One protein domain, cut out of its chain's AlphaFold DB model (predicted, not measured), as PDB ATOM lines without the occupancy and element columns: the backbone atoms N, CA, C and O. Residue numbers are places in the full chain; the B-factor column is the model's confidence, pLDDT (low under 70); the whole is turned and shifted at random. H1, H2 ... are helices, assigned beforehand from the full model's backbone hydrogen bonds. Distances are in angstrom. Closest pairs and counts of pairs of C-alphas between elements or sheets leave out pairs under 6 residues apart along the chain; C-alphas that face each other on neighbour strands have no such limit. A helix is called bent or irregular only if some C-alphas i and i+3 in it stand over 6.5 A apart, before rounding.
ATOM      1  N   GLY A 299     247.848 245.426 160.642       37.78
ATOM      2  CA  GLY A 299     247.598 245.319 162.085       37.78
ATOM      3  C   GLY A 299     248.780 245.763 162.959       37.78
ATOM      4  O   GLY A 299     248.577 246.119 164.115       37.78
ATOM      5  N   PHE A 300     249.998 245.787 162.410       36.38
ATOM      6  CA  PHE A 300     251.227 246.134 163.130       36.38
ATOM      7  C   PHE A 300     251.620 247.612 162.981       36.38
ATOM      8  O   PHE A 300     252.082 248.236 163.931       36.38
ATOM      9  N   LEU A 301     251.405 248.188 161.793       37.72
ATOM     10  CA  LEU A 301     251.644 249.608 161.502       37.72
ATOM     11  C   LEU A 301     250.416 250.503 161.766       37.72
ATOM     12  O   LEU A 301     250.555 251.722 161.822       37.72
ATOM     13  N   GLY A 302     249.221 249.921 161.907       38.50
ATOM     14  CA  GLY A 302     247.942 250.641 161.941       38.50
ATOM     15  C   GLY A 302     247.446 251.114 163.311       38.50
ATOM     16  O   GLY A 302     246.354 251.667 163.384       38.50
ATOM     17  N   ALA A 303     248.205 250.937 164.393       36.78
ATOM     18  CA  ALA A 303     247.828 251.445 165.714       36.78
ATOM     19  C   ALA A 303     248.602 252.731 166.044       36.78
ATOM     20  O   ALA A 303     249.412 252.777 166.963       36.78
ATOM     21  N   THR A 304     248.349 253.801 165.289       37.66
ATOM     22  CA  THR A 304     248.968 255.130 165.472       37.66
ATOM     23  C   THR A 304     248.511 255.874 166.735       37.66
ATOM     24  O   THR A 304     248.862 257.035 166.915       37.66
ATOM     25  N   ASN A 305     247.764 255.215 167.626       41.34
ATOM     26  CA  ASN A 305     247.235 255.800 168.859       41.34
ATOM     27  C   ASN A 305     247.603 255.024 170.133       41.34
ATOM     28  O   ASN A 305     247.050 255.318 171.192       41.34
ATOM     29  N   ASP A 306     248.491 254.032 170.058       42.72
ATOM     30  CA  ASP A 306     248.746 253.169 171.208       42.72
ATOM     31  C   ASP A 306     249.951 253.634 172.039       42.72
ATOM     32  O   ASP A 306     250.985 254.055 171.519       42.72
ATOM     33  N   THR A 307     249.825 253.525 173.361       49.12
ATOM     34  CA  THR A 307     250.822 253.909 174.388       49.12
ATOM     35  C   THR A 307     251.954 252.862 174.448       49.12
ATOM     36  O   THR A 307     252.470 252.503 175.509       49.12
ATOM     37  N   SER A 308     252.295 252.293 173.295       57.09
ATOM     38  CA  SER A 308     253.073 251.075 173.117       57.09
ATOM     39  C   SER A 308     254.489 251.387 172.626       57.09
ATOM     40  O   SER A 308     254.806 252.501 172.204       57.09
ATOM     41  N   LEU A 309     255.382 250.396 172.704       56.44
ATOM     42  CA  LEU A 309     256.786 250.534 172.300       56.44
ATOM     43  C   LEU A 309     256.945 251.088 170.869       56.44
ATOM     44  O   LEU A 309     257.852 251.875 170.606       56.44
ATOM     45  N   THR A 310     256.043 250.731 169.954       56.88
ATOM     46  CA  THR A 310     256.034 251.240 168.577       56.88
ATOM     47  C   THR A 310     255.758 252.742 168.506       56.88
ATOM     48  O   THR A 310     256.420 253.421 167.733       56.88
ATOM     49  N   GLY A 311     254.881 253.306 169.338       57.22
ATOM     50  CA  GLY A 311     254.642 254.756 169.373       57.22
ATOM     51  C   GLY A 311     255.824 255.564 169.927       57.22
ATOM     52  O   GLY A 311     256.151 256.626 169.404       57.22
ATOM     53  N   TYR A 312     256.494 255.047 170.962       58.69
ATOM     54  CA  TYR A 312     257.565 255.762 171.675       58.69
ATOM     55  C   TYR A 312     258.964 255.601 171.081       58.69
ATOM     56  O   TYR A 312     259.816 256.469 171.280       58.69
ATOM     57  N   ALA A 313     259.215 254.469 170.425       57.94
ATOM     58  CA  ALA A 313     260.557 254.051 170.045       57.94
ATOM     59  C   ALA A 313     260.671 253.584 168.591       57.94
ATOM     60  O   ALA A 313     261.734 253.763 168.017       57.94
ATOM     61  N   PHE A 314     259.627 253.020 167.976       62.56
ATOM     62  CA  PHE A 314     259.699 252.433 166.626       62.56
ATOM     63  C   PHE A 314     258.550 252.904 165.727       62.56
ATOM     64  O   PHE A 314     257.881 252.092 165.085       62.56
ATOM     65  N   SER A 315     258.293 254.215 165.700       61.28
ATOM     66  CA  SER A 315     257.210 254.755 164.879       61.28
ATOM     67  C   SER A 315     257.504 254.506 163.397       61.28
ATOM     68  O   SER A 315     258.666 254.386 162.989       61.28
ATOM     69  N   SER A 316     256.460 254.452 162.563       51.97
ATOM     70  CA  SER A 316     256.610 254.275 161.109       51.97
ATOM     71  C   SER A 316     257.592 255.280 160.496       51.97
ATOM     72  O   SER A 316     258.283 254.963 159.531       51.97
ATOM     73  N   ASN A 317     257.691 256.469 161.095       59.12
ATOM     74  CA  ASN A 317     258.555 257.544 160.635       59.12
ATOM     75  C   ASN A 317     259.999 257.370 161.130       59.12
ATOM     76  O   ASN A 317     260.921 257.648 160.373       59.12
ATOM     77  N   SER A 318     260.237 256.851 162.343       65.75
ATOM     78  CA  SER A 318     261.605 256.757 162.881       65.75
ATOM     79  C   SER A 318     262.492 255.796 162.083       65.75
ATOM     80  O   SER A 318     263.658 256.095 161.845       65.75
ATOM     81  N   MET A 319     261.952 254.660 161.623       66.62
ATOM     82  CA  MET A 319     262.732 253.686 160.844       66.62
ATOM     83  C   MET A 319     263.016 254.175 159.415       66.62
ATOM     84  O   MET A 319     264.107 253.964 158.883       66.62
ATOM     85  N   GLU A 320     262.055 254.865 158.796       67.12
ATOM     86  CA  GLU A 320     262.243 255.471 157.473       67.12
ATOM     87  C   GLU A 320     263.236 256.646 157.528       67.12
ATOM     88  O   GLU A 320     264.052 256.816 156.620       67.12
ATOM     89  N   ASN A 321     263.249 257.402 158.629       76.19
ATOM     90  CA  ASN A 321     264.224 258.468 158.858       76.19
ATOM     91  C   ASN A 321     265.647 257.911 159.007       76.19
ATOM     92  O   ASN A 321     266.567 258.440 158.387       76.19
ATOM     93  N   VAL A 322     265.839 256.789 159.719       81.25
ATOM     94  CA  VAL A 322     267.144 256.096 159.772       81.25
ATOM     95  C   VAL A 322     267.605 255.683 158.371       81.25
ATOM     96  O   VAL A 322     268.757 255.919 158.006       81.25
ATOM     97  N   LYS A 323     266.710 255.130 157.544       80.06
ATOM     98  CA  LYS A 323     267.029 254.771 156.149       80.06
ATOM     99  C   LYS A 323     267.352 255.983 155.282       80.06
ATOM    100  O   LYS A 323     268.238 255.895 154.431       80.06
ATOM    101  N   SER A 324     266.662 257.099 155.504       78.94
ATOM    102  CA  SER A 324     266.913 258.370 154.820       78.94
ATOM    103  C   SER A 324     268.289 258.936 155.185       78.94
ATOM    104  O   SER A 324     269.014 259.386 154.301       78.94
ATOM    105  N   LEU A 325     268.699 258.821 156.454       85.06
ATOM    106  CA  LEU A 325     270.042 259.185 156.921       85.06
ATOM    107  C   LEU A 325     271.128 258.251 156.367       85.06
ATOM    108  O   LEU A 325     272.220 258.698 156.032       85.06
ATOM    109  N   GLN A 326     270.836 256.957 156.217       87.19
ATOM    110  CA  GLN A 326     271.755 256.005 155.582       87.19
ATOM    111  C   GLN A 326     271.904 256.248 154.069       87.19
ATOM    112  O   GLN A 326     272.966 255.985 153.508       87.19
ATOM    113  N   ASN A 327     270.858 256.757 153.409       86.31
ATOM    114  CA  ASN A 327     270.795 256.942 151.957       86.31
ATOM    115  C   ASN A 327     270.507 258.400 151.571       86.31
ATOM    116  O   ASN A 327     269.597 258.677 150.784       86.31
ATOM    117  N   LEU A 328     271.293 259.339 152.105       82.94
ATOM    118  CA  LEU A 328     271.139 260.763 151.799       82.94
ATOM    119  C   LEU A 328     271.198 261.020 150.285       82.94
ATOM    120  O   LEU A 328     272.056 260.497 149.563       82.94
ATOM    121  N   SER A 329     270.303 261.879 149.799       80.19
ATOM    122  CA  SER A 329     270.211 262.268 148.390       80.19
ATOM    123  C   SER A 329     270.026 263.780 148.233       80.19
ATOM    124  O   SER A 329     269.773 264.489 149.205       80.19
ATOM    125  N   GLY A 330     270.218 264.290 147.012       85.00
ATOM    126  CA  GLY A 330     270.101 265.722 146.722       85.00
ATOM    127  C   GLY A 330     271.085 266.587 147.519       85.00
ATOM    128  O   GLY A 330     272.247 266.212 147.694       85.00
ATOM    129  N   SER A 331     270.607 267.736 148.001       80.06
ATOM    130  CA  SER A 331     271.370 268.703 148.807       80.06
ATOM    131  C   SER A 331     271.816 268.147 150.165       80.06
ATOM    132  O   SER A 331     272.875 268.514 150.662       80.06
ATOM    133  N   LEU A 332     271.090 267.175 150.728       85.12
ATOM    134  CA  LEU A 332     271.405 266.575 152.033       85.12
ATOM    135  C   LEU A 332     272.755 265.833 152.033       85.12
ATOM    136  O   LEU A 332     273.395 265.699 153.074       85.12
ATOM    137  N   LYS A 333     273.234 265.376 150.863       90.00
ATOM    138  CA  LYS A 333     274.535 264.690 150.731       90.00
ATOM    139  C   LYS A 333     275.718 265.532 151.205       90.00
ATOM    140  O   LYS A 333     276.737 264.964 151.599       90.00
ATOM    141  N   GLN A 334     275.584 266.857 151.174       88.69
ATOM    142  CA  GLN A 334     276.615 267.782 151.638       88.69
ATOM    143  C   GLN A 334     276.925 267.589 153.131       88.69
ATOM    144  O   GLN A 334     278.059 267.815 153.533       88.69
ATOM    145  N   PHE A 335     275.977 267.057 153.913       93.44
ATOM    146  CA  PHE A 335     276.109 266.768 155.346       93.44
ATOM    147  C   PHE A 335     276.349 265.280 155.654       93.44
ATOM    148  O   PHE A 335     276.169 264.822 156.781       93.44
ATOM    149  N   SER A 336     276.777 264.495 154.661       91.31
ATOM    150  CA  SER A 336     277.008 263.054 154.838       91.31
ATOM    151  C   SER A 336     278.101 262.713 155.857       91.31
ATOM    152  O   SER A 336     277.999 261.673 156.501       91.31
ATOM    153  N   GLY A 337     279.108 263.575 156.040       93.62
ATOM    154  CA  GLY A 337     280.176 263.380 157.031       93.62
ATOM    155  C   GLY A 337     279.646 263.305 158.471       93.62
ATOM    156  O   GLY A 337     279.779 262.249 159.091       93.62
ATOM    157  N   PRO A 338     278.991 264.369 158.980       95.19
ATOM    158  CA  PRO A 338     278.343 264.356 160.294       95.19
ATOM    159  C   PRO A 338     277.353 263.197 160.470       95.19
ATOM    160  O   PRO A 338     277.345 262.529 161.501       95.19
ATOM    161  N   VAL A 339     276.557 262.888 159.438       94.25
ATOM    162  CA  VAL A 339     275.575 261.790 159.506       94.25
ATOM    163  C   VAL A 339     276.252 260.428 159.632       94.25
ATOM    164  O   VAL A 339     275.816 259.593 160.423       94.25
ATOM    165  N   GLN A 340     277.343 260.183 158.903       94.31
ATOM    166  CA  GLN A 340     278.110 258.943 159.042       94.31
ATOM    167  C   GLN A 340     278.768 258.831 160.418       94.31
ATOM    168  O   GLN A 340     278.776 257.741 160.989       94.31
ATOM    169  N   ALA A 341     279.286 259.938 160.961       94.06
ATOM    170  CA  ALA A 341     279.842 259.969 162.308       94.06
ATOM    171  C   ALA A 341     278.783 259.577 163.349       94.06
ATOM    172  O   ALA A 341     279.021 258.654 164.128       94.06
ATOM    173  N   LEU A 342     277.587 260.175 163.280       94.75
ATOM    174  CA  LEU A 342     276.456 259.822 164.142       94.75
ATOM    175  C   LEU A 342     276.040 258.352 163.983       94.75
ATOM    176  O   LEU A 342     275.870 257.636 164.963       94.75
ATOM    177  N   LEU A 343     275.895 257.854 162.753       92.75
ATOM    178  CA  LEU A 343     275.519 256.453 162.531       92.75
ATOM    179  C   LEU A 343     276.561 255.477 163.095       92.75
ATOM    180  O   LEU A 343     276.199 254.390 163.546       92.75
ATOM    181  N   ASN A 344     277.843 255.841 163.074       93.62
ATOM    182  CA  ASN A 344     278.908 255.021 163.643       93.62
ATOM    183  C   ASN A 344     278.893 255.046 165.174       93.62
ATOM    184  O   ASN A 344     279.019 253.982 165.777       93.62
ATOM    185  N   THR A 345     278.679 256.205 165.800       92.06
ATOM    186  CA  THR A 345     278.560 256.294 167.264       92.06
ATOM    187  C   THR A 345     277.318 255.563 167.772       92.06
ATOM    188  O   THR A 345     277.388 254.843 168.772       92.06
ATOM    189  N   VAL A 346     276.204 255.634 167.036       91.62
ATOM    190  CA  VAL A 346     274.986 254.878 167.370       91.62
ATOM    191  C   VAL A 346     275.245 253.378 167.296       91.62
ATOM    192  O   VAL A 346     274.841 252.651 168.197       91.62
ATOM    193  N   LYS A 347     275.983 252.892 166.289       88.75
ATOM    194  CA  LYS A 347     276.371 251.470 166.206       88.75
ATOM    195  C   LYS A 347     277.221 251.015 167.392       88.75
ATOM    196  O   LYS A 347     277.154 249.846 167.756       88.75
ATOM    197  N   THR A 348     278.019 251.907 167.974       86.94
ATOM    198  CA  THR A 348     278.839 251.599 169.154       86.94
ATOM    199  C   THR A 348     278.082 251.747 170.475       86.94
ATOM    200  O   THR A 348     278.643 251.431 171.520       86.94
ATOM    201  N   GLY A 349     276.812 252.170 170.446       84.88
ATOM    202  CA  GLY A 349     275.958 252.257 171.632       84.88
ATOM    203  C   GLY A 349     275.793 253.650 172.227       84.88
ATOM    204  O   GLY A 349     275.413 253.747 173.388       84.88
ATOM    205  N   THR A 350     276.082 254.715 171.480       89.44
ATOM    206  CA  THR A 350     275.945 256.098 171.964       89.44
ATOM    207  C   THR A 350     275.289 256.983 170.916       89.44
ATOM    208  O   THR A 350     275.724 256.987 169.768       89.44
ATOM    209  N   THR A 351     274.302 257.789 171.303       91.00
ATOM    210  CA  THR A 351     273.580 258.685 170.385       91.00
ATOM    211  C   THR A 351     273.826 260.169 170.719       91.00
ATOM    212  O   THR A 351     272.945 260.822 171.285       91.00
ATOM    213  N   PRO A 352     275.002 260.742 170.394       92.00
ATOM    214  CA  PRO A 352     275.318 262.134 170.716       92.00
ATOM    215  C   PRO A 352     274.669 263.106 169.712       92.00
ATOM    216  O   PRO A 352     275.316 263.612 168.798       92.00
ATOM    217  N   LEU A 353     273.365 263.365 169.869       90.38
ATOM    218  CA  LEU A 353     272.615 264.267 168.980       90.38
ATOM    219  C   LEU A 353     273.096 265.723 169.058       90.38
ATOM    220  O   LEU A 353     273.143 266.402 168.037       90.38
ATOM    221  N   ASP A 354     273.515 266.186 170.236       92.00
ATOM    222  CA  ASP A 354     274.011 267.557 170.408       92.00
ATOM    223  C   ASP A 354     275.331 267.787 169.655       92.00
ATOM    224  O   ASP A 354     275.492 268.798 168.971       92.00
ATOM    225  N   GLU A 355     276.262 266.828 169.728       93.00
ATOM    226  CA  GLU A 355     277.528 266.884 168.983       93.00
ATOM    227  C   GLU A 355     277.288 266.811 167.476       93.00
ATOM    228  O   GLU A 355     277.954 267.491 166.698       93.00
ATOM    229  N   PHE A 356     276.315 266.004 167.055       95.19
ATOM    230  CA  PHE A 356     275.918 265.925 165.659       95.19
ATOM    231  C   PHE A 356     275.375 267.263 165.139       95.19
ATOM    232  O   PHE A 356     275.839 267.728 164.098       95.19
ATOM    233  N   ASN A 357     274.460 267.907 165.870       94.44
ATOM    234  CA  ASN A 357     273.916 269.213 165.485       94.44
ATOM    235  C   ASN A 357     275.035 270.264 165.386       94.44
ATOM    236  O   ASN A 357     275.098 271.019 164.420       94.44
ATOM    237  N   GLN A 358     275.997 270.256 166.316       95.69
ATOM    238  CA  GLN A 358     277.172 271.132 166.227       95.69
ATOM    239  C   GLN A 358     278.005 270.871 164.965       95.69
ATOM    240  O   GLN A 358     278.363 271.810 164.260       95.69
ATOM    241  N   GLN A 359     278.273 269.605 164.631       95.00
ATOM    242  CA  GLN A 359     279.020 269.252 163.418       95.00
ATOM    243  C   GLN A 359     278.291 269.667 162.133       95.00
ATOM    244  O   GLN A 359     278.938 270.047 161.153       95.00
ATOM    245  N   VAL A 360     276.957 269.589 162.115       95.12
ATOM    246  CA  VAL A 360     276.134 270.055 160.992       95.12
ATOM    247  C   VAL A 360     276.217 271.576 160.860       95.12
ATOM    248  O   VAL A 360     276.482 272.068 159.760       95.12
ATOM    249  N   GLU A 361     276.091 272.316 161.961       95.25
ATOM    250  CA  GLU A 361     276.177 273.781 161.980       95.25
ATOM    251  C   GLU A 361     277.571 274.313 161.609       95.25
ATOM    252  O   GLU A 361     277.705 275.268 160.831       95.25
ATOM    253  N   ASP A 362     278.633 273.664 162.087       95.56
ATOM    254  CA  ASP A 362     280.014 273.994 161.724       95.56
ATOM    255  C   ASP A 362     280.261 273.766 160.227       95.56
ATOM    256  O   ASP A 362     280.882 274.588 159.538       95.56
ATOM    257  N   LEU A 363     279.746 272.657 159.693       93.56
ATOM    258  CA  LEU A 363     279.849 272.343 158.275       93.56
ATOM    259  C   LEU A 363     279.046 273.334 157.426       93.56
ATOM    260  O   LEU A 363     279.570 273.843 156.434       93.56
ATOM    261  N   TYR A 364     277.822 273.668 157.838       94.44
ATOM    262  CA  TYR A 364     277.001 274.695 157.197       94.44
ATOM    263  C   TYR A 364     277.734 276.043 157.153       94.44
ATOM    264  O   TYR A 364     277.870 276.640 156.083       94.44
ATOM    265  N   THR A 365     278.289 276.484 158.285       94.62
ATOM    266  CA  THR A 365     279.028 277.751 158.405       94.62
ATOM    267  C   THR A 365     280.248 277.802 157.484       94.62
ATOM    268  O   THR A 365     280.638 278.872 157.008       94.62
ATOM    269  N   ASN A 366     280.864 276.658 157.194       93.44
ATOM    270  CA  ASN A 366     281.974 276.582 156.252       93.44
ATOM    271  C   ASN A 366     281.514 276.545 154.792       93.44
ATOM    272  O   ASN A 366     282.090 277.251 153.966       93.44
ATOM    273  N   LEU A 367     280.467 275.782 154.477       90.38
ATOM    274  CA  LEU A 367     279.936 275.659 153.118       90.38
ATOM    275  C   LEU A 367     279.263 276.947 152.630       90.38
ATOM    276  O   LEU A 367     279.387 277.303 151.459       90.38
ATOM    277  N   VAL A 368     278.589 277.686 153.514       92.88
ATOM    278  CA  VAL A 368     277.871 278.913 153.140       92.88
ATOM    279  C   VAL A 368     278.812 280.018 152.647       92.88
ATOM    280  O   VAL A 368     278.418 280.823 151.807       92.88
ATOM    281  N   LYS A 369     280.078 280.026 153.092       92.81
ATOM    282  CA  LYS A 369     281.095 281.016 152.685       92.81
ATOM    283  C   LYS A 369     281.405 280.975 151.188       92.81
ATOM    284  O   LYS A 369     281.855 281.975 150.636       92.81
ATOM    285  N   THR A 370     281.205 279.827 150.548       89.12
ATOM    286  CA  THR A 370     281.551 279.590 149.140       89.12
ATOM    287  C   THR A 370     280.348 279.173 148.294       89.12
ATOM    288  O   THR A 370     280.504 278.901 147.104       89.12
ATOM    289  N   SER A 371     279.149 279.131 148.880       86.00
ATOM    290  CA  SER A 371     277.944 278.652 148.207       86.00
ATOM    291  C   SER A 371     277.238 279.736 147.402       86.00
ATOM    292  O   SER A 371     277.046 280.858 147.867       86.00
ATOM    293  N   SER A 372     276.770 279.358 146.215       83.81
ATOM    294  CA  SER A 372     275.856 280.154 145.392       83.81
ATOM    295  C   SER A 372     274.392 280.069 145.845       83.81
ATOM    296  O   SER A 372     273.579 280.858 145.372       83.81
ATOM    297  N   ASP A 373     274.058 279.150 146.760       86.56
ATOM    298  CA  ASP A 373     272.720 278.994 147.348       86.56
ATOM    299  C   ASP A 373     272.788 278.794 148.881       86.56
ATOM    300  O   ASP A 373     272.775 277.665 149.388       86.56
ATOM    301  N   PRO A 374     272.898 279.890 149.655       87.56
ATOM    302  CA  PRO A 374     272.907 279.846 151.118       87.56
ATOM    303  C   PRO A 374     271.601 279.331 151.736       87.56
ATOM    304  O   PRO A 374     271.626 278.667 152.771       87.56
ATOM    305  N   GLN A 375     270.457 279.633 151.114       87.12
ATOM    306  CA  GLN A 375     269.145 279.258 151.647       87.12
ATOM    307  C   GLN A 375     268.891 277.759 151.489       87.12
ATOM    308  O   GLN A 375     268.438 277.116 152.438       87.12
ATOM    309  N   GLY A 376     269.245 277.183 150.336       86.88
ATOM    310  CA  GLY A 376     269.174 275.740 150.117       86.88
ATOM    311  C   GLY A 376     270.080 274.954 151.064       86.88
ATOM    312  O   GLY A 376     269.668 273.916 151.584       86.88
ATOM    313  N   LEU A 377     271.278 275.473 151.361       88.44
ATOM    314  CA  LEU A 377     272.184 274.873 152.346       88.44
ATOM    315  C   LEU A 377     271.616 274.887 153.762       88.44
ATOM    316  O   LEU A 377     271.746 273.890 154.469       88.44
ATOM    317  N   ARG A 378     270.977 275.990 154.170       91.50
ATOM    318  CA  ARG A 378     270.358 276.075 155.497       91.50
ATOM    319  C   ARG A 378     269.210 275.083 155.624       91.50
ATOM    320  O   ARG A 378     269.175 274.313 156.573       91.50
ATOM    321  N   GLY A 379     268.332 275.038 154.620       88.69
ATOM    322  CA  GLY A 379     267.232 274.076 154.595       88.69
ATOM    323  C   GLY A 379     267.711 272.621 154.599       88.69
ATOM    324  O   GLY A 379     267.075 271.771 155.213       88.69
ATOM    325  N   ALA A 380     268.844 272.326 153.955       87.06
ATOM    326  CA  ALA A 380     269.447 270.998 153.993       87.06
ATOM    327  C   ALA A 380     270.044 270.654 155.369       87.06
ATOM    328  O   ALA A 380     269.855 269.526 155.820       87.06
ATOM    329  N   ALA A 381     270.705 271.602 156.042       90.38
ATOM    330  CA  ALA A 381     271.195 271.429 157.413       90.38
ATOM    331  C   ALA A 381     270.035 271.141 158.381       90.38
ATOM    332  O   ALA A 381     270.002 270.078 159.000       90.38
ATOM    333  N   ASP A 382     269.020 272.013 158.395       90.94
ATOM    334  CA  ASP A 382     267.846 271.890 159.268       90.94
ATOM    335  C   ASP A 382     267.084 270.572 159.011       90.94
ATOM    336  O   ASP A 382     266.584 269.924 159.934       90.94
ATOM    337  N   ALA A 383     266.995 270.138 157.748       85.44
ATOM    338  CA  ALA A 383     266.359 268.873 157.392       85.44
ATOM    339  C   ALA A 383     267.151 267.660 157.899       85.44
ATOM    340  O   ALA A 383     266.545 266.691 158.354       85.44
ATOM    341  N   VAL A 384     268.483 267.695 157.832       88.12
ATOM    342  CA  VAL A 384     269.344 266.620 158.340       88.12
ATOM    343  C   VAL A 384     269.272 266.527 159.868       88.12
ATOM    344  O   VAL A 384     269.153 265.418 160.392       88.12
ATOM    345  N   GLU A 385     269.255 267.660 160.568       89.62
ATOM    346  CA  GLU A 385     269.055 267.722 162.023       89.62
ATOM    347  C   GLU A 385     267.687 267.173 162.435       89.62
ATOM    348  O   GLU A 385     267.594 266.284 163.280       89.62
ATOM    349  N   SER A 386     266.626 267.628 161.765       87.38
ATOM    350  CA  SER A 386     265.259 267.155 162.004       87.38
ATOM    351  C   SER A 386     265.104 265.654 161.737       87.38
ATOM    352  O   SER A 386     264.467 264.940 162.513       87.38
ATOM    353  N   LEU A 387     265.729 265.141 160.670       84.75
ATOM    354  CA  LEU A 387     265.747 263.708 160.372       84.75
ATOM    355  C   LEU A 387     266.456 262.908 161.468       84.75
ATOM    356  O   LEU A 387     265.956 261.849 161.848       84.75
ATOM    357  N   ALA A 388     267.594 263.390 161.973       87.44
ATOM    358  CA  ALA A 388     268.337 262.732 163.044       87.44
ATOM    359  C   ALA A 388     267.562 262.724 164.366       87.44
ATOM    360  O   ALA A 388     267.451 261.670 164.995       87.44
ATOM    361  N   ASP A 389     266.961 263.851 164.748       87.25
ATOM    362  CA  ASP A 389     266.144 263.935 165.958       87.25
ATOM    363  C   ASP A 389     264.923 263.007 165.859       87.25
ATOM    364  O   ASP A 389     264.697 262.158 166.722       87.25
ATOM    365  N   ALA A 390     264.199 263.042 164.738       83.06
ATOM    366  CA  ALA A 390     263.051 262.166 164.517       83.06
ATOM    367  C   ALA A 390     263.425 260.674 164.372       83.06
ATOM    368  O   ALA A 390     262.578 259.801 164.578       83.06
ATOM    369  N   ALA A 391     264.663 260.358 163.987       82.94
ATOM    370  CA  ALA A 391     265.167 258.988 163.911       82.94
ATOM    371  C   ALA A 391     265.534 258.430 165.295       82.94
ATOM    372  O   ALA A 391     265.209 257.278 165.613       82.94
ATOM    373  N   PHE A 392     266.208 259.235 166.117       89.31
ATOM    374  CA  PHE A 392     266.932 258.746 167.291       89.31
ATOM    375  C   PHE A 392     266.400 259.240 168.637       89.31
ATOM    376  O   PHE A 392     266.772 258.686 169.673       89.31
ATOM    377  N   SER A 393     265.501 260.219 168.655       86.19
ATOM    378  CA  SER A 393     264.829 260.632 169.883       86.19
ATOM    379  C   SER A 393     263.861 259.545 170.351       86.19
ATOM    380  O   SER A 393     263.038 259.034 169.583       86.19
ATOM    381  N   VAL A 394     263.972 259.156 171.622       84.31
ATOM    382  CA  VAL A 394     263.046 258.224 172.277       84.31
ATOM    383  C   VAL A 394     262.374 258.942 173.438       84.31
ATOM    384  O   VAL A 394     263.021 259.555 174.289       84.31
ATOM    385  N   THR A 395     261.049 258.850 173.492       78.75
ATOM    386  CA  THR A 395     260.239 259.574 174.478       78.75
ATOM    387  C   THR A 395     259.536 258.625 175.452       78.75
ATOM    388  O   THR A 395     259.576 257.399 175.325       78.75
ATOM    389  N   GLY A 396     258.908 259.194 176.485       84.44
ATOM    390  CA  GLY A 396     258.128 258.435 177.462       84.44
ATOM    391  C   GLY A 396     258.966 257.501 178.339       84.44
ATOM    392  O   GLY A 396     260.130 257.774 178.644       84.44
ATOM    393  N   LYS A 397     258.357 256.381 178.760       82.19
ATOM    394  CA  LYS A 397     258.960 255.424 179.707       82.19
ATOM    395  C   LYS A 397     260.238 254.757 179.179       82.19
ATOM    396  O   LYS A 397     261.047 254.298 179.975       82.19
ATOM    397  N   PHE A 398     260.444 254.740 177.860       84.94
ATOM    398  CA  PHE A 398     261.584 254.080 177.221       84.94
ATOM    399  C   PHE A 398     262.801 254.987 176.999       84.94
ATOM    400  O   PHE A 398     263.846 254.490 176.586       84.94
ATOM    401  N   LYS A 399     262.716 256.285 177.331       88.31
ATOM    402  CA  LYS A 399     263.846 257.228 177.241       88.31
ATOM    403  C   LYS A 399     265.147 256.718 177.893       88.31
ATOM    404  O   LYS A 399     266.205 256.927 177.305       88.31
ATOM    405  N   PRO A 400     265.130 256.015 179.048       90.56
ATOM    406  CA  PRO A 400     266.351 255.464 179.635       90.56
ATOM    407  C   PRO A 400     267.102 254.465 178.747       90.56
ATOM    408  O   PRO A 400     268.286 254.266 178.986       90.56
ATOM    409  N   PHE A 401     266.431 253.863 177.760       90.88
ATOM    410  CA  PHE A 401     266.973 252.861 176.840       90.88
ATOM    411  C   PHE A 401     267.210 253.413 175.425       90.88
ATOM    412  O   PHE A 401     267.342 252.631 174.484       90.88
ATOM    413  N   GLN A 402     267.220 254.742 175.255       91.44
ATOM    414  CA  GLN A 402     267.329 255.400 173.948       91.44
ATOM    415  C   GLN A 402     268.485 254.847 173.110       91.44
ATOM    416  O   GLN A 402     268.273 254.472 171.961       91.44
ATOM    417  N   ASP A 403     269.679 254.743 173.691       90.44
ATOM    418  CA  ASP A 403     270.861 254.280 172.965       90.44
ATOM    419  C   ASP A 403     270.726 252.836 172.485       90.44
ATOM    420  O   ASP A 403     270.966 252.557 171.313       90.44
ATOM    421  N   ALA A 404     270.233 251.936 173.339       89.06
ATOM    422  CA  ALA A 404     270.010 250.544 172.963       89.06
ATOM    423  C   ALA A 404     268.961 250.422 171.847       89.06
ATOM    424  O   ALA A 404     269.140 249.689 170.874       89.06
ATOM    425  N   ILE A 405     267.869 251.183 171.952       87.56
ATOM    426  CA  ILE A 405     266.836 251.262 170.916       87.56
ATOM    427  C   ILE A 405     267.433 251.777 169.601       87.56
ATOM    428  O   ILE A 405     267.121 251.253 168.533       87.56
ATOM    429  N   ASN A 406     268.301 252.785 169.659       90.50
ATOM    430  CA  ASN A 406     268.918 253.375 168.479       90.50
ATOM    431  C   ASN A 406     269.928 252.435 167.812       90.50
ATOM    432  O   ASN A 406     269.912 252.331 166.584       90.50
ATOM    433  N   VAL A 407     270.718 251.681 168.588       88.06
ATOM    434  CA  VAL A 407     271.542 250.568 168.075       88.06
ATOM    435  C   VAL A 407     270.667 249.620 167.265       88.06
ATOM    436  O   VAL A 407     270.972 249.322 166.110       88.06
ATOM    437  N   LEU A 408     269.538 249.206 167.847       83.94
ATOM    438  CA  LEU A 408     268.621 248.264 167.221       83.94
ATOM    439  C   LEU A 408     267.997 248.819 165.930       83.94
ATOM    440  O   LEU A 408     267.879 248.098 164.942       83.94
ATOM    441  N   LYS A 409     267.647 250.111 165.893       83.62
ATOM    442  CA  LYS A 409     267.147 250.776 164.678       83.62
ATOM    443  C   LYS A 409     268.179 250.814 163.550       83.62
ATOM    444  O   LYS A 409     267.812 250.674 162.389       83.62
ATOM    445  N   VAL A 410     269.454 251.043 163.874       85.94
ATOM    446  CA  VAL A 410     270.520 251.183 162.869       85.94
ATOM    447  C   VAL A 410     271.020 249.829 162.375       85.94
ATOM    448  O   VAL A 410     271.285 249.686 161.181       85.94
ATOM    449  N   GLN A 411     271.177 248.860 163.278       79.50
ATOM    450  CA  GLN A 411     271.763 247.549 162.978       79.50
ATOM    451  C   GLN A 411     270.724 246.469 162.648       79.50
ATOM    452  O   GLN A 411     271.086 245.425 162.112       79.50
ATOM    453  N   GLY A 412     269.439 246.691 162.938       72.62
ATOM    454  CA  GLY A 412     268.404 245.686 162.708       72.62
ATOM    455  C   GLY A 412     268.672 244.410 163.510       72.62
ATOM    456  O   GLY A 412     269.010 244.478 164.691       72.62
ATOM    457  N   VAL A 413     268.515 243.238 162.880       63.75
ATOM    458  CA  VAL A 413     268.679 241.933 163.555       63.75
ATOM    459  C   VAL A 413     270.088 241.751 164.125       63.75
ATOM    460  O   VAL A 413     270.231 241.179 165.205       63.75
ATOM    461  N   ASP A 414     271.112 242.287 163.458       72.19
ATOM    462  CA  ASP A 414     272.508 242.140 163.884       72.19
ATOM    463  C   ASP A 414     272.788 242.864 165.215       72.19
ATOM    464  O   ASP A 414     273.669 242.464 165.973       72.19
ATOM    465  N   GLY A 415     271.995 243.892 165.539       74.88
ATOM    466  CA  GLY A 415     272.092 244.641 166.793       74.88
ATOM    467  C   GLY A 415     271.291 244.053 167.952       74.88
ATOM    468  O   GLY A 415     271.332 244.611 169.047       74.88
ATOM    469  N   LEU A 416     270.558 242.949 167.750       75.62
ATOM    470  CA  LEU A 416     269.643 242.405 168.759       75.62
ATOM    471  C   LEU A 416     270.365 241.965 170.039       75.62
ATOM    472  O   LEU A 416     269.860 242.197 171.134       75.62
ATOM    473  N   ALA A 417     271.547 241.361 169.900       77.56
ATOM    474  CA  ALA A 417     272.357 240.935 171.039       77.56
ATOM    475  C   ALA A 417     272.841 242.142 171.859       77.56
ATOM    476  O   ALA A 417     272.596 242.213 173.060       77.56
ATOM    477  N   ALA A 418     273.432 243.140 171.193       81.06
ATOM    478  CA  ALA A 418     273.900 244.365 171.840       81.06
ATOM    479  C   ALA A 418     272.754 245.147 172.503       81.06
ATOM    480  O   ALA A 418     272.912 245.667 173.607       81.06
ATOM    481  N   PHE A 419     271.587 245.192 171.854       86.56
ATOM    482  CA  PHE A 419     270.368 245.763 172.414       86.56
ATOM    483  C   PHE A 419     269.933 245.038 173.688       86.56
ATOM    484  O   PHE A 419     269.719 245.696 174.703       86.56
ATOM    485  N   ALA A 420     269.822 243.707 173.655       83.12
ATOM    486  CA  ALA A 420     269.397 242.931 174.816       83.12
ATOM    487  C   ALA A 420     270.354 243.122 176.002       83.12
ATOM    488  O   ALA A 420     269.899 243.401 177.111       83.12
ATOM    489  N   ASP A 421     271.664 243.080 175.750       86.50
ATOM    490  CA  ASP A 421     272.693 243.269 176.775       86.50
ATOM    491  C   ASP A 421     272.637 244.670 177.405       86.50
ATOM    492  O   ASP A 421     272.702 244.819 178.629       86.50
ATOM    493  N   GLN A 422     272.497 245.718 176.584       88.00
ATOM    494  CA  GLN A 422     272.399 247.096 177.073       88.00
ATOM    495  C   GLN A 422     271.094 247.340 177.829       88.00
ATOM    496  O   GLN A 422     271.108 247.966 178.887       88.00
ATOM    497  N   VAL A 423     269.970 246.836 177.321       88.81
ATOM    498  CA  VAL A 423     268.665 246.980 177.974       88.81
ATOM    499  C   VAL A 423     268.643 246.257 179.316       88.81
ATOM    500  O   VAL A 423     268.178 246.841 180.294       88.81
ATOM    501  N   HIS A 424     269.202 245.048 179.398       87.94
ATOM    502  CA  HIS A 424     269.314 244.310 180.655       87.94
ATOM    503  C   HIS A 424     270.160 245.078 181.677       87.94
ATOM    504  O   HIS A 424     269.706 245.319 182.795       87.94
ATOM    505  N   ARG A 425     271.345 245.554 181.270       91.19
ATOM    506  CA  ARG A 425     272.244 246.338 182.131       91.19
ATOM    507  C   ARG A 425     271.582 247.615 182.650       91.19
ATOM    508  O   ARG A 425     271.581 247.863 183.851       91.19
ATOM    509  N   ILE A 426     270.964 248.400 181.764       90.31
ATOM    510  CA  ILE A 426     270.242 249.626 182.141       90.31
ATOM    511  C   ILE A 426     269.058 249.290 183.061       90.31
ATOM    512  O   ILE A 426     268.757 250.043 183.990       90.31
ATOM    513  N   GLY A 427     268.389 248.162 182.808       90.12
ATOM    514  CA  GLY A 427     267.309 247.630 183.629       90.12
ATOM    515  C   GLY A 427     267.736 247.392 185.073       90.12
ATOM    516  O   GLY A 427     267.049 247.844 185.988       90.12
ATOM    517  N   GLU A 428     268.879 246.738 185.271       91.38
ATOM    518  CA  GLU A 428     269.460 246.478 186.591       91.38
ATOM    519  C   GLU A 428     269.950 247.761 187.269       91.38
ATOM    520  O   GLU A 428     269.556 248.045 188.400       91.38
ATOM    521  N   GLU A 429     270.741 248.576 186.567       92.75
ATOM    522  CA  GLU A 429     271.334 249.807 187.107       92.75
ATOM    523  C   GLU A 429     270.279 250.818 187.572       92.75
ATOM    524  O   GLU A 429     270.463 251.503 188.579       92.75
ATOM    525  N   LYS A 430     269.163 250.920 186.842       91.06
ATOM    526  CA  LYS A 430     268.092 251.885 187.127       91.06
ATOM    527  C   LYS A 430     266.900 251.279 187.869       91.06
ATOM    528  O   LYS A 430     265.929 251.993 188.114       91.06
ATOM    529  N   GLY A 431     266.943 249.991 188.217       91.62
ATOM    530  CA  GLY A 431     265.855 249.304 188.924       91.62
ATOM    531  C   GLY A 431     264.557 249.175 188.112       91.62
ATOM    532  O   GLY A 431     263.465 249.170 188.680       91.62
ATOM    533  N   ILE A 432     264.658 249.089 186.783       90.94
ATOM    534  CA  ILE A 432     263.535 249.016 185.830       90.94
ATOM    535  C   ILE A 432     263.535 247.709 185.014       90.94
ATOM    536  O   ILE A 432     263.056 247.688 183.881       90.94
ATOM    537  N   SER A 433     264.018 246.598 185.584       87.81
ATOM    538  CA  SER A 433     264.168 245.300 184.895       87.81
ATOM    539  C   SER A 433     262.888 244.790 184.219       87.81
ATOM    540  O   SER A 433     262.941 244.334 183.088       87.81
ATOM    541  N   LYS A 434     261.703 244.974 184.821       86.50
ATOM    542  CA  LYS A 434     260.429 244.582 184.174       86.50
ATOM    543  C   LYS A 434     260.167 245.326 182.861       86.50
ATOM    544  O   LYS A 434     259.596 244.765 181.931       86.50
ATOM    545  N   LEU A 435     260.548 246.603 182.804       83.00
ATOM    546  CA  LEU A 435     260.422 247.418 181.597       83.00
ATOM    547  C   LEU A 435     261.489 247.035 180.564       83.00
ATOM    548  O   LEU A 435     261.213 247.074 179.369       83.00
ATOM    549  N   ALA A 436     262.679 246.646 181.031       84.25
ATOM    550  CA  ALA A 436     263.741 246.098 180.199       84.25
ATOM    551  C   ALA A 436     263.309 244.773 179.537       84.25
ATOM    552  O   ALA A 436     263.420 244.646 178.321       84.25
ATOM    553  N   ASP A 437     262.708 243.845 180.284       79.44
ATOM    554  CA  ASP A 437     262.201 242.571 179.752       79.44
ATOM    555  C   ASP A 437     261.076 242.779 178.721       79.44
ATOM    556  O   ASP A 437     261.069 242.161 177.652       79.44
ATOM    557  N   GLU A 438     260.143 243.701 179.004       80.06
ATOM    558  CA  GLU A 438     259.084 244.107 178.065       80.06
ATOM    559  C   GLU A 438     259.686 244.656 176.759       80.06
ATOM    560  O   GLU A 438     259.213 244.339 175.662       80.06
ATOM    561  N   LEU A 439     260.739 245.470 176.878       77.06
ATOM    562  CA  LEU A 439     261.448 246.076 175.758       77.06
ATOM    563  C   LEU A 439     262.221 245.032 174.937       77.06
ATOM    564  O   LEU A 439     262.154 245.082 173.710       77.06
ATOM    565  N   ILE A 440     262.892 244.069 175.575       74.69
ATOM    566  CA  ILE A 440     263.643 243.000 174.896       74.69
ATOM    567  C   ILE A 440     262.705 242.123 174.064       74.69
ATOM    568  O   ILE A 440     262.950 241.918 172.873       74.69
ATOM    569  N   SER A 441     261.604 241.659 174.664       72.94
ATOM    570  CA  SER A 441     260.622 240.811 173.979       72.94
ATOM    571  C   SER A 441     260.005 241.528 172.774       72.94
ATOM    572  O   SER A 441     260.075 241.031 171.652       72.94
ATOM    573  N   LYS A 442     259.466 242.738 172.970       67.25
ATOM    574  CA  LYS A 442     258.779 243.468 171.894       67.25
ATOM    575  C   LYS A 442     259.744 244.024 170.844       67.25
ATOM    576  O   LYS A 442     259.408 244.047 169.663       67.25
ATOM    577  N   GLY A 443     260.931 244.472 171.255       61.06
ATOM    578  CA  GLY A 443     261.964 244.988 170.356       61.06
ATOM    579  C   GLY A 443     262.470 243.923 169.386       61.06
ATOM    580  O   GLY A 443     262.604 244.197 168.193       61.06
ATOM    581  N   GLY A 444     262.664 242.688 169.865       59.66
ATOM    582  CA  GLY A 444     263.057 241.563 169.014       59.66
ATOM    583  C   GLY A 444     262.019 241.205 167.953       59.66
ATOM    584  O   GLY A 444     262.379 240.999 166.791       59.66
ATOM    585  N   ASP A 445     260.739 241.201 168.319       58.47
ATOM    586  CA  ASP A 445     259.648 240.902 167.387       58.47
ATOM    587  C   ASP A 445     259.500 241.982 166.304       58.47
ATOM    588  O   ASP A 445     259.349 241.659 165.123       58.47
ATOM    589  N   ILE A 446     259.626 243.267 166.675       56.31
ATOM    590  CA  ILE A 446     259.583 244.406 165.737       56.31
ATOM    591  C   ILE A 446     260.672 244.280 164.668       56.31
ATOM    592  O   ILE A 446     260.408 244.469 163.479       56.31
ATOM    593  N   VAL A 447     261.895 243.951 165.076       56.66
ATOM    594  CA  VAL A 447     263.049 243.889 164.174       56.66
ATOM    595  C   VAL A 447     262.982 242.686 163.245       56.66
ATOM    596  O   VAL A 447     263.208 242.832 162.044       56.66
ATOM    597  N   LYS A 448     262.614 241.510 163.768       54.44
ATOM    598  CA  LYS A 448     262.411 240.310 162.943       54.44
ATOM    599  C   LYS A 448     261.326 240.548 161.893       54.44
ATOM    600  O   LYS A 448     261.530 240.222 160.723       54.44
ATOM    601  N   LEU A 449     260.219 241.185 162.279       50.00
ATOM    602  CA  LEU A 449     259.133 241.515 161.361       50.00
ATOM    603  C   LEU A 449     259.557 242.558 160.313       50.00
ATOM    604  O   LEU A 449     259.262 242.396 159.129       50.00
ATOM    605  N   ALA A 450     260.288 243.600 160.717       50.47
ATOM    606  CA  ALA A 450     260.811 244.613 159.802       50.47
ATOM    607  C   ALA A 450     261.794 244.014 158.779       50.47
ATOM    608  O   ALA A 450     261.723 244.339 157.592       50.47
ATOM    609  N   GLN A 451     262.661 243.090 159.203       53.19
ATOM    610  CA  GLN A 451     263.606 242.388 158.329       53.19
ATOM    611  C   GLN A 451     262.891 241.474 157.323       53.19
ATOM    612  O   GLN A 451     263.240 241.449 156.138       53.19
ATOM    613  N   GLN A 452     261.864 240.747 157.770       47.78
ATOM    614  CA  GLN A 452     261.019 239.928 156.896       47.78
ATOM    615  C   GLN A 452     260.269 240.794 155.878       47.78
ATOM    616  O   GLN A 452     260.295 240.497 154.682       47.78
ATOM    617  N   ALA A 453     259.686 241.913 156.319       44.56
ATOM    618  CA  ALA A 453     259.014 242.872 155.448       44.56
ATOM    619  C   ALA A 453     259.973 243.513 154.432       44.56
ATOM    620  O   ALA A 453     259.595 243.731 153.282       44.56
ATOM    621  N   GLU A 454     261.222 243.788 154.812       46.22
ATOM    622  CA  GLU A 454     262.220 244.349 153.903       46.22
ATOM    623  C   GLU A 454     262.747 243.329 152.896       46.22
ATOM    624  O   GLU A 454     262.876 243.658 151.717       46.22
ATOM    625  N   THR A 455     263.012 242.096 153.325       45.97
ATOM    626  CA  THR A 455     263.443 241.014 152.431       45.97
ATOM    627  C   THR A 455     262.370 240.774 151.380       45.97
ATOM    628  O   THR A 455     262.647 240.770 150.186       45.97
ATOM    629  N   LEU A 456     261.117 240.717 151.815       41.53
ATOM    630  CA  LEU A 456     259.953 240.671 150.952       41.53
ATOM    631  C   LEU A 456     259.846 241.898 150.029       41.53
ATOM    632  O   LEU A 456     259.656 241.729 148.829       41.53
ATOM    633  N   ARG A 457     260.000 243.128 150.539       42.97
ATOM    634  CA  ARG A 457     259.960 244.346 149.711       42.97
ATOM    635  C   ARG A 457     261.062 244.340 148.656       42.97
ATOM    636  O   ARG A 457     260.812 244.747 147.530       42.97
ATOM    637  N   ARG A 458     262.268 243.877 148.995       45.00
ATOM    638  CA  ARG A 458     263.397 243.741 148.063       45.00
ATOM    639  C   ARG A 458     263.124 242.670 147.016       45.00
ATOM    640  O   ARG A 458     263.374 242.922 145.843       45.00
ATOM    641  N   THR A 459     262.552 241.534 147.409       41.69
ATOM    642  CA  THR A 459     262.087 240.499 146.478       41.69
ATOM    643  C   THR A 459     261.021 241.061 145.534       41.69
ATOM    644  O   THR A 459     261.122 240.890 144.325       41.69
ATOM    645  N   LEU A 460     260.057 241.833 146.046       38.41
ATOM    646  CA  LEU A 460     259.036 242.510 145.239       38.41
ATOM    647  C   LEU A 460     259.624 243.601 144.328       38.41
ATOM    648  O   LEU A 460     259.219 243.712 143.178       38.41
ATOM    649  N   GLN A 461     260.603 244.378 144.792       41.81
ATOM    650  CA  GLN A 461     261.282 245.398 143.986       41.81
ATOM    651  C   GLN A 461     262.182 244.792 142.909       41.81
ATOM    652  O   GLN A 461     262.294 245.360 141.827       41.81
ATOM    653  N   ALA A 462     262.810 243.647 143.175       40.31
ATOM    654  CA  ALA A 462     263.539 242.886 142.163       40.31
ATOM    655  C   ALA A 462     262.597 242.362 141.064       40.31
ATOM    656  O   ALA A 462     262.998 242.271 139.907       40.31
ATOM    657  N   ILE A 463     261.337 242.091 141.413       37.84
ATOM    658  CA  ILE A 463     260.276 241.735 140.464       37.84
ATOM    659  C   ILE A 463     259.741 242.973 139.702       37.84
ATOM    660  O   ILE A 463     259.255 242.820 138.590       37.84
ATOM    661  N   ASP A 464     259.845 244.191 140.252       33.75
ATOM    662  CA  ASP A 464     259.220 245.414 139.698       33.75
ATOM    663  C   ASP A 464     260.175 246.346 138.906       33.75
ATOM    664  O   ASP A 464     259.736 247.350 138.338       33.75
ATOM    665  N   ARG A 465     261.484 246.049 138.831       38.16
ATOM    666  CA  ARG A 465     262.443 246.814 138.002       38.16
ATOM    667  C   ARG A 465     262.131 246.620 136.511       38.16
ATOM    668  O   ARG A 465     262.044 245.505 136.031       38.16
ATOM    669  N   GLU A 466     261.989 247.721 135.778       33.44
ATOM    670  CA  GLU A 466     261.419 247.862 134.420       33.44
ATOM    671  C   GLU A 466     261.833 246.877 133.303       33.44
ATOM    672  O   GLU A 466     261.104 246.785 132.319       33.44
ATOM    673  N   ASP A 467     262.904 246.094 133.442       36.12
ATOM    674  CA  ASP A 467     263.277 245.039 132.476       36.12
ATOM    675  C   ASP A 467     262.610 243.677 132.767       36.12
ATOM    676  O   ASP A 467     262.657 242.747 131.964       36.12
ATOM    677  N   THR A 468     261.927 243.565 133.909       39.47
ATOM    678  CA  THR A 468     261.172 242.390 134.359       39.47
ATOM    679  C   THR A 468     259.703 242.723 134.607       39.47
ATOM    680  O   THR A 468     259.062 242.083 135.434       39.47
ATOM    681  N   ARG A 469     259.129 243.683 133.861       37.97
ATOM    682  CA  ARG A 469     257.671 243.916 133.782       37.97
ATOM    683  C   ARG A 469     257.049 243.164 132.590       37.97
ATOM    684  O   ARG A 469     256.753 243.780 131.560       37.97
TER     685      ARG A 469
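What this domain is: This is residues 299 to 469 of the 645 residues of the protein "TMP_2 domain-containing protein" of Rhizobium sp. BK602 (UniProt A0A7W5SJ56). An up-and-down bundle of three helices, H3, H4 and H5, makes one end of the body; at the other end H6 folds back on itself as two arms, H6a and H6b, and H7 folds back along H6b and then sticks out as a free arm with residues 452 to 464. H2 packs between the two groups, on H3, H5 and H6a. The printed part has 171 residues with seven named helices, H1 to H7 in chain order, and no named strand; the class is all helix. It is compact, with a radius of gyration of the C-alphas of 17.9 A, and spans 54 by 50 by 29 A.

Where its parts are: H1, residues 309 to 312, begins at C-alpha 309 (256.786, 250.534, 172.300) and is 5.3 A long. H2 is residues 316 to 326, 16.2 A. H3, residues 330 to 347, 24.9 A, is irregular, C-alphas 334 and 337 being 7.8 A apart, with a kink of 60 degrees near residue 337. H4 is residues 353 to 367, 20.9 A, and H5 residues 374 to 392, 27.2 A. H6, residues 396 to 429, was assigned as one helix by its hydrogen bonds but is bent, C-alphas 410 and 413 being 9.5 A apart. Its arms are H6a, residues 396 to 410, 20.5 A, and H6b, residues 413 to 429, 25.0 A; both are irregular, with C-alphas 400 and 403 8.1 A apart and C-alphas 414 and 417 7.3 A apart. H7, residues 433 to 464, 45.5 A, ends at C-alpha 464 (259.220, 245.414, 139.698).

How they stand to each other: H3 and H4 form a helical hairpin at a shallow tilt of 31 degrees, closest at the C-alphas of Pro 338 and Gln 359, 5.8 A. H4 and H5 form another at 14 degrees, closest at the C-alphas of Asn 357 and Glu 385, 6.2 A. H2 touches H5, with residues 384 to 392 of H5 alone, at a steep tilt of 56 degrees; the C-alphas of Ser 318 and Ala 391 are closest, 4.3 A. H3 touches H6a with residues 343 to 347 alone, about perpendicular at 73 degrees; the C-alphas of Lys 347 and Val 407 are closest, 5.3 A. H6a and H6b touch, opposite ways at a shallow tilt of 29 degrees; the C-alphas of Ala 404 and Phe 419 are closest, 4.8 A. H6b and H7 form a helical hairpin at 14 degrees, closest at the C-alphas of Gly 427 and Ser 433, 4.1 A. H1 only just touches H6a and H7, with 3 pairs of C-alphas within 8 A each. H4 and H7 are apart. Every O i to N i+4 pair is within hydrogen-bond range in H4, H5 and H7; the others have 6 of 7 in H2, 9 of 14 in H3, 6 of 11 in H6a and 11 of 13 in H6b, and H1 is too short for such a pair.

The domain as a whole: The C-alphas farthest apart, of Gly 431 and Asp 467, are 56.7 A apart. The printed part has no cut and no long link. Residues 452 to 469 stand free. Mean pLDDT of the printed part is 76.0, under 70 at residues 299 to 320, 413 and 442 to 469.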